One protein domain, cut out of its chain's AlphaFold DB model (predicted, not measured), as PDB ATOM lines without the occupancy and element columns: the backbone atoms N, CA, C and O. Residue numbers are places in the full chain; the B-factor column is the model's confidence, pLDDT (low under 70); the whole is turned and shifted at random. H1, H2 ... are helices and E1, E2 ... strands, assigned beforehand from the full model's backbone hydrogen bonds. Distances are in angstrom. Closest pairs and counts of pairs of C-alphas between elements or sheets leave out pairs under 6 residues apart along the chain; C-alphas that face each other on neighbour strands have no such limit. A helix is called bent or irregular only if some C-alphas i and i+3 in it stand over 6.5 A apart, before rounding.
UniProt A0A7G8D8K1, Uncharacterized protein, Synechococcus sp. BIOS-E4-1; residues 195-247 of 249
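Overview. This is residues 195 to 247 of the 249 residues of an uncharacterized protein of Synechococcus sp. BIOS-E4-1 (UniProt A0A7G8D8K1). Two long helices, H1 and H2, make a V that is narrow near the end of H1 and the beginning of H2 and opens toward the two ends of the printed part. A small hairpin of two short strands, E1 and E2, sticks out beyond the point of the V like the stem of a Y and adds to the longest axis. The 53 printed residues hold two named helices and two named strands in the order H1, E1, E2, H2, and the class is mostly helix; the sheet has the order E1 - E2 and is antiparallel. The whole is loose, with a radius of gyration of the C-alphas of 12.8 A, and its C-alphas span 41 by 19 by 13 A.

Along the chain. H1 is residues 195 to 212, 25.6 A from first to last C-alpha, and begins with C-alpha 195 at (-11.345, -29.368, 23.068). E1 is residues 215 to 217, 6.6 A long, and begins with C-alpha 215 at (-20.501, -38.265, 52.694). E2 is residues 223 to 225 and 7.0 A long. H2 is residues 228 to 245, 25.4 A long, and ends with C-alpha 245 at (-6.225, -47.254, 31.489). Neither helix is bent or irregular.

Arrangement. H1 and H2 touch, with 21 pairs of C-alphas within 8 A. Their closest C-alphas are those of Ala 208 and Ala 231, 4.7 A apart. They run opposite ways at a steep tilt of 54 degrees, and their centres are 8.7 A apart. In both H1 and H2 every O i to N i+4 pair is within hydrogen-bond range. E1 and E2 form a hairpin and are antiparallel, with 138 degrees between their directions. C-alphas 215 and 225 face each other at 4.8 A. N 216 and O 224, at 3.0 A, and N 224 and O 216, at 3.1 A, are within hydrogen-bond range. Between H1 and E2 one pair of C-alphas is within 8 A, those of Met 212 and Pro 225, 5.5 A apart. E1 and H2 are apart.

Size, cuts and confidence. The two C-alphas farthest apart in the domain are those of Thr 195 and Asp 220, at 42.9 A; Asp 220 lies between E1 and E2 along the chain. The C-alphas of Thr 195 and Gly 247, the first and last printed residues, are 17.9 A apart. The printed part has no cut. The links H1 to E1, E1 to E2 and E2 to H2 are tight, with 2, 5 and 2 residues between the elements. The mean pLDDT of the printed part is 71.6. Thirteen printed residues of this predicted model have a pLDDT under 70, which is low confidence: residues 195 to 201, residue 208, residues 242 to 243 and residues 245 to 247.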
ATOM      1  N   THR A 195     -10.120 -28.563  22.909       53.66
ATOM      2  CA  THR A 195     -11.345 -29.368  23.068       53.66
ATOM      3  C   THR A 195     -11.136 -30.602  23.939       53.66
ATOM      4  O   THR A 195     -12.048 -31.000  24.657       53.66
ATOM      5  N   PHE A 196      -9.949 -31.215  23.887       54.59
ATOM      6  CA  PHE A 196      -9.612 -32.333  24.767       54.59
ATOM      7  C   PHE A 196      -9.438 -31.842  26.207       54.59
ATOM      8  O   PHE A 196     -10.066 -32.378  27.117       54.59
ATOM      9  N   ASP A 197      -8.694 -30.753  26.402       58.38
ATOM     10  CA  ASP A 197      -8.485 -30.158  27.721       58.38
ATOM     11  C   ASP A 197      -9.802 -29.662  28.341       58.38
ATOM     12  O   ASP A 197     -10.024 -29.852  29.539       58.38
ATOM     13  N   SER A 198     -10.726 -29.105  27.543       61.09
ATOM     14  CA  SER A 198     -12.060 -28.735  28.037       61.09
ATOM     15  C   SER A 198     -12.904 -29.956  28.415       61.09
ATOM     16  O   SER A 198     -13.569 -29.938  29.444       61.09
ATOM     17  N   GLN A 199     -12.853 -31.038  27.629       64.56
ATOM     18  CA  GLN A 199     -13.574 -32.281  27.938       64.56
ATOM     19  C   GLN A 199     -13.042 -32.949  29.213       64.56
ATOM     20  O   GLN A 199     -13.829 -33.417  30.035       64.56
ATOM     21  N   VAL A 200     -11.721 -32.958  29.411       65.75
ATOM     22  CA  VAL A 200     -11.092 -33.458  30.642       65.75
ATOM     23  C   VAL A 200     -11.467 -32.576  31.837       65.75
ATOM     24  O   VAL A 200     -11.787 -33.104  32.901       65.75
ATOM     25  N   ALA A 201     -11.496 -31.251  31.669       66.38
ATOM     26  CA  ALA A 201     -11.937 -30.333  32.717       66.38
ATOM     27  C   ALA A 201     -13.409 -30.561  33.114       66.38
ATOM     28  O   ALA A 201     -13.722 -30.593  34.305       66.38
ATOM     29  N   ASP A 202     -14.298 -30.791  32.144       71.12
ATOM     30  CA  ASP A 202     -15.708 -31.104  32.399       71.12
ATOM     31  C   ASP A 202     -15.879 -32.457  33.115       71.12
ATOM     32  O   ASP A 202     -16.663 -32.563  34.060       71.12
ATOM     33  N   LEU A 203     -15.104 -33.480  32.732       71.88
ATOM     34  CA  LEU A 203     -15.061 -34.783  33.412       71.88
ATOM     35  C   LEU A 203     -14.623 -34.653  34.876       71.88
ATOM     36  O   LEU A 203     -15.267 -35.213  35.767       71.88
ATOM     37  N   VAL A 204     -13.565 -33.880  35.137       70.31
ATOM     38  CA  VAL A 204     -13.082 -33.604  36.498       70.31
ATOM     39  C   VAL A 204     -14.138 -32.855  37.312       70.31
ATOM     40  O   VAL A 204     -14.376 -33.212  38.465       70.31
ATOM     41  N   ASN A 205     -14.809 -31.862  36.725       71.81
ATOM     42  CA  ASN A 205     -15.854 -31.095  37.406       71.81
ATOM     43  C   ASN A 205     -17.072 -31.956  37.764       71.81
ATOM     44  O   ASN A 205     -17.542 -31.901  38.902       71.81
ATOM     45  N   ASN A 206     -17.555 -32.785  36.836       75.19
ATOM     46  CA  ASN A 206     -18.668 -33.702  37.095       75.19
ATOM     47  C   ASN A 206     -18.310 -34.696  38.205       75.19
ATOM     48  O   ASN A 206     -19.085 -34.901  39.140       75.19
ATOM     49  N   ARG A 207     -17.093 -35.250  38.160       73.69
ATOM     50  CA  ARG A 207     -16.634 -36.198  39.174       73.69
ATOM     51  C   ARG A 207     -16.431 -35.546  40.543       73.69
ATOM     52  O   ARG A 207     -16.755 -36.149  41.563       73.69
ATOM     53  N   ALA A 208     -15.962 -34.300  40.584       69.94
ATOM     54  CA  ALA A 208     -15.863 -33.536  41.824       69.94
ATOM     55  C   ALA A 208     -17.247 -33.293  42.453       69.94
ATOM     56  O   ALA A 208     -17.397 -33.447  43.663       69.94
ATOM     57  N   GLN A 209     -18.276 -32.992  41.651       79.00
ATOM     58  CA  GLN A 209     -19.648 -32.840  42.154       79.00
ATOM     59  C   GLN A 209     -20.206 -34.144  42.747       79.00
ATOM     60  O   GLN A 209     -20.840 -34.115  43.803       79.00
ATOM     61  N   GLU A 210     -19.926 -35.293  42.125       79.88
ATOM     62  CA  GLU A 210     -20.298 -36.609  42.668       79.88
ATOM     63  C   GLU A 210     -19.586 -36.915  43.996       79.88
ATOM     64  O   GLU A 210     -20.196 -37.416  44.946       79.88
ATOM     65  N   LEU A 211     -18.298 -36.577  44.095       76.56
ATOM     66  CA  LEU A 211     -17.504 -36.784  45.308       76.56
ATOM     67  C   LEU A 211     -17.933 -35.860  46.455       76.56
ATOM     68  O   LEU A 211     -17.962 -36.299  47.600       76.56
ATOM     69  N   MET A 212     -18.354 -34.624  46.165       76.75
ATOM     70  CA  MET A 212     -18.951 -33.727  47.166       76.75
ATOM     71  C   MET A 212     -20.266 -34.264  47.737       76.75
ATOM     72  O   MET A 212     -20.548 -34.080  48.922       76.75
ATOM     73  N   ALA A 213     -21.065 -34.936  46.905       76.38
ATOM     74  CA  ALA A 213     -22.299 -35.586  47.334       76.38
ATOM     75  C   ALA A 213     -22.044 -36.880  48.126       76.38
ATOM     76  O   ALA A 213     -22.969 -37.407  48.747       76.38
ATOM     77  N   THR A 214     -20.806 -37.388  48.122       76.75
ATOM     78  CA  THR A 214     -20.421 -38.585  48.865       76.75
ATOM     79  C   THR A 214     -20.033 -38.190  50.296       76.75
ATOM     80  O   THR A 214     -19.036 -37.493  50.496       76.75
ATOM     81  N   PRO A 215     -20.801 -38.611  51.315       70.56
ATOM     82  CA  PRO A 215     -20.501 -38.265  52.694       70.56
ATOM     83  C   PRO A 215     -19.187 -38.910  53.140       70.56
ATOM     84  O   PRO A 215     -19.023 -40.127  53.034       70.56
ATOM     85  N   ILE A 216     -18.272 -38.105  53.682       74.19
ATOM     86  CA  ILE A 216     -17.047 -38.592  54.319       74.19
ATOM     87  C   ILE A 216     -17.202 -38.582  55.834       74.19
ATOM     88  O   ILE A 216     -17.722 -37.639  56.432       74.19
ATOM     89  N   GLN A 217     -16.736 -39.665  56.448       74.88
ATOM     90  CA  GLN A 217     -16.706 -39.817  57.891       74.88
ATOM     91  C   GLN A 217     -15.413 -39.185  58.412       74.88
ATOM     92  O   GLN A 217     -14.313 -39.634  58.085       74.88
ATOM     93  N   GLN A 218     -15.548 -38.099  59.165       72.94
ATOM     94  CA  GLN A 218     -14.425 -37.392  59.767       72.94
ATOM     95  C   GLN A 218     -13.870 -38.180  60.965       72.94
ATOM     96  O   GLN A 218     -14.517 -39.077  61.508       72.94
ATOM     97  N   SER A 219     -12.651 -37.849  61.398       72.56
ATOM     98  CA  SER A 219     -11.974 -38.532  62.514       72.56
ATOM     99  C   SER A 219     -12.678 -38.367  63.866       72.56
ATOM    100  O   SER A 219     -12.384 -39.105  64.802       72.56
ATOM    101  N   ASP A 220     -13.588 -37.400  63.974       72.75
ATOM    102  CA  ASP A 220     -14.456 -37.175  65.133       72.75
ATOM    103  C   ASP A 220     -15.767 -37.991  65.072       72.75
ATOM    104  O   ASP A 220     -16.590 -37.912  65.982       72.75
ATOM    105  N   GLY A 221     -15.956 -38.797  64.019       71.75
ATOM    106  CA  GLY A 221     -17.149 -39.607  63.781       71.75
ATOM    107  C   GLY A 221     -18.312 -38.849  63.136       71.75
ATOM    108  O   GLY A 221     -19.351 -39.461  62.871       71.75
ATOM    109  N   SER A 222     -18.159 -37.549  62.865       75.06
ATOM    110  CA  SER A 222     -19.160 -36.754  62.158       75.06
ATOM    111  C   SER A 222     -19.158 -37.064  60.659       75.06
ATOM    112  O   SER A 222     -18.161 -37.507  60.086       75.06
ATOM    113  N   VAL A 223     -20.311 -36.878  60.015       73.19
ATOM    114  CA  VAL A 223     -20.476 -37.092  58.575       73.19
ATOM    115  C   VAL A 223     -20.696 -35.735  57.932       73.19
ATOM    116  O   VAL A 223     -21.701 -35.079  58.203       73.19
ATOM    117  N   ALA A 224     -19.755 -35.325  57.089       74.62
ATOM    118  CA  ALA A 224     -19.825 -34.068  56.362       74.62
ATOM    119  C   ALA A 224     -19.656 -34.323  54.857       74.62
ATOM    120  O   ALA A 224     -18.997 -35.294  54.466       74.62
ATOM    121  N   PRO A 225     -20.253 -33.481  53.997       73.94
ATOM    122  CA  PRO A 225     -19.923 -33.487  52.579       73.94
ATOM    123  C   PRO A 225     -18.435 -33.174  52.391       73.94
ATOM    124  O   PRO A 225     -17.832 -32.434  53.171       73.94
ATOM    125  N   MET A 226     -17.838 -33.771  51.364       78.38
ATOM    126  CA  MET A 226     -16.434 -33.553  51.040       78.38
ATOM    127  C   MET A 226     -16.200 -32.115  50.567       78.38
ATOM    128  O   MET A 226     -16.935 -31.615  49.715       78.38
ATOM    129  N   ASP A 227     -15.156 -31.463  51.087       81.12
ATOM    130  CA  ASP A 227     -14.760 -30.129  50.627       81.12
ATOM    131  C   ASP A 227     -14.376 -30.149  49.143       81.12
ATOM    132  O   ASP A 227     -13.687 -31.062  48.673       81.12
ATOM    133  N   PHE A 228     -14.771 -29.100  48.419       75.38
ATOM    134  CA  PHE A 228     -14.573 -28.964  46.973       75.38
ATOM    135  C   PHE A 228     -13.111 -29.162  46.543       75.38
ATOM    136  O   PHE A 228     -12.839 -29.899  45.597       75.38
ATOM    137  N   ASP A 229     -12.156 -28.597  47.285       74.88
ATOM    138  CA  ASP A 229     -10.722 -28.721  46.981       74.88
ATOM    139  C   ASP A 229     -10.198 -30.159  47.132       74.88
ATOM    140  O   ASP A 229      -9.240 -30.565  46.465       74.88
ATOM    141  N   THR A 230     -10.814 -30.945  48.017       78.19
ATOM    142  CA  THR A 230     -10.492 -32.365  48.199       78.19
ATOM    143  C   THR A 230     -11.160 -33.203  47.111       78.19
ATOM    144  O   THR A 230     -10.513 -34.077  46.529       78.19
ATOM    145  N   ALA A 231     -12.409 -32.878  46.772       71.56
ATOM    146  CA  ALA A 231     -13.165 -33.526  45.709       71.56
ATOM    147  C   ALA A 231     -12.513 -33.338  44.330       71.56
ATOM    148  O   ALA A 231     -12.356 -34.314  43.601       71.56
ATOM    149  N   ILE A 232     -12.042 -32.130  43.994       73.94
ATOM    150  CA  ILE A 232     -11.309 -31.872  42.742       73.94
ATOM    151  C   ILE A 232     -10.023 -32.692  42.673       73.94
ATOM    152  O   ILE A 232      -9.724 -33.289  41.641       73.94
ATOM    153  N   ARG A 233      -9.249 -32.737  43.760       77.62
ATOM    154  CA  ARG A 233      -7.963 -33.443  43.773       77.62
ATOM    155  C   ARG A 233      -8.135 -34.945  43.550       77.62
ATOM    156  O   ARG A 233      -7.363 -35.546  42.805       77.62
ATOM    157  N   LEU A 234      -9.151 -35.536  44.178       77.50
ATOM    158  CA  LEU A 234      -9.508 -36.941  43.985       77.50
ATOM    159  C   LEU A 234     -10.067 -37.188  42.579       77.50
ATOM    160  O   LEU A 234      -9.634 -38.128  41.917       77.50
ATOM    161  N   ALA A 235     -10.933 -36.303  42.079       72.56
ATOM    162  CA  ALA A 235     -11.457 -36.374  40.717       72.56
ATOM    163  C   ALA A 235     -10.341 -36.334  39.659       72.56
ATOM    164  O   ALA A 235     -10.341 -37.143  38.735       72.56
ATOM    165  N   GLN A 236      -9.346 -35.455  39.814       76.19
ATOM    166  CA  GLN A 236      -8.183 -35.388  38.919       76.19
ATOM    167  C   GLN A 236      -7.363 -36.684  38.925       76.19
ATOM    168  O   GLN A 236      -6.918 -37.133  37.869       76.19
ATOM    169  N   GLN A 237      -7.175 -37.307  40.094       78.88
ATOM    170  CA  GLN A 237      -6.485 -38.597  40.185       78.88
ATOM    171  C   GLN A 237      -7.281 -39.729  39.527       78.88
ATOM    172  O   GLN A 237      -6.699 -40.517  38.785       78.88
ATOM    173  N   GLU A 238      -8.593 -39.809  39.762       76.44
ATOM    174  CA  GLU A 238      -9.439 -40.858  39.182       76.44
ATOM    175  C   GLU A 238      -9.564 -40.730  37.659       76.44
ATOM    176  O   GLU A 238      -9.347 -41.714  36.949       76.44
ATOM    177  N   VAL A 239      -9.826 -39.522  37.149       72.12
ATOM    178  CA  VAL A 239      -9.903 -39.257  35.702       72.12
ATOM    179  C   VAL A 239      -8.548 -39.520  35.038       72.12
ATOM    180  O   VAL A 239      -8.486 -40.176  34.001       72.12
ATOM    181  N   GLY A 240      -7.441 -39.107  35.663       70.94
ATOM    182  CA  GLY A 240      -6.098 -39.395  35.155       70.94
ATOM    183  C   GLY A 240      -5.775 -40.894  35.091       70.94
ATOM    184  O   GLY A 240      -5.104 -41.341  34.158       70.94
ATOM    185  N   MET A 241      -6.264 -41.692  36.047       75.00
ATOM    186  CA  MET A 241      -6.124 -43.152  36.007       75.00
ATOM    187  C   MET A 241      -7.001 -43.795  34.928       75.00
ATOM    188  O   MET A 241      -6.529 -44.712  34.258       75.00
ATOM    189  N   GLN A 242      -8.233 -43.318  34.731       69.00
ATOM    190  CA  GLN A 242      -9.128 -43.812  33.677       69.00
ATOM    191  C   GLN A 242      -8.562 -43.539  32.282       69.00
ATOM    192  O   GLN A 242      -8.417 -44.467  31.491       69.00
ATOM    193  N   LEU A 243      -8.130 -42.305  32.016       64.62
ATOM    194  CA  LEU A 243      -7.544 -41.924  30.728       64.62
ATOM    195  C   LEU A 243      -6.266 -42.721  30.406       64.62
ATOM    196  O   LEU A 243      -6.026 -43.075  29.252       64.62
ATOM    197  N   ARG A 244      -5.464 -43.061  31.428       71.31
ATOM    198  CA  ARG A 244      -4.285 -43.930  31.276       71.31
ATOM    199  C   ARG A 244      -4.664 -45.400  31.051       71.31
ATOM    200  O   ARG A 244      -3.983 -46.090  30.299       71.31
ATOM    201  N   ALA A 245      -5.728 -45.890  31.687       67.81
ATOM    202  CA  ALA A 245      -6.225 -47.254  31.489       67.81
ATOM    203  C   ALA A 245      -6.840 -47.459  30.091       67.81
ATOM    204  O   ALA A 245      -6.736 -48.548  29.530       67.81
ATOM    205  N   GLU A 246      -7.431 -46.409  29.519       63.88
ATOM    206  CA  GLU A 246      -8.003 -46.400  28.166       63.88
ATOM    207  C   GLU A 246      -6.963 -46.141  27.060       63.88
ATOM    208  O   GLU A 246      -7.284 -46.234  25.876       63.88
ATOM    209  N   GLY A 247      -5.704 -45.860  27.424       48.97
ATOM    210  CA  GLY A 247      -4.612 -45.612  26.475       48.97
ATOM    211  C   GLY A 247      -4.724 -44.280  25.729       48.97
ATOM    212  O   GLY A 247      -4.178 -44.144  24.635       48.97
TER     213      GLY A 247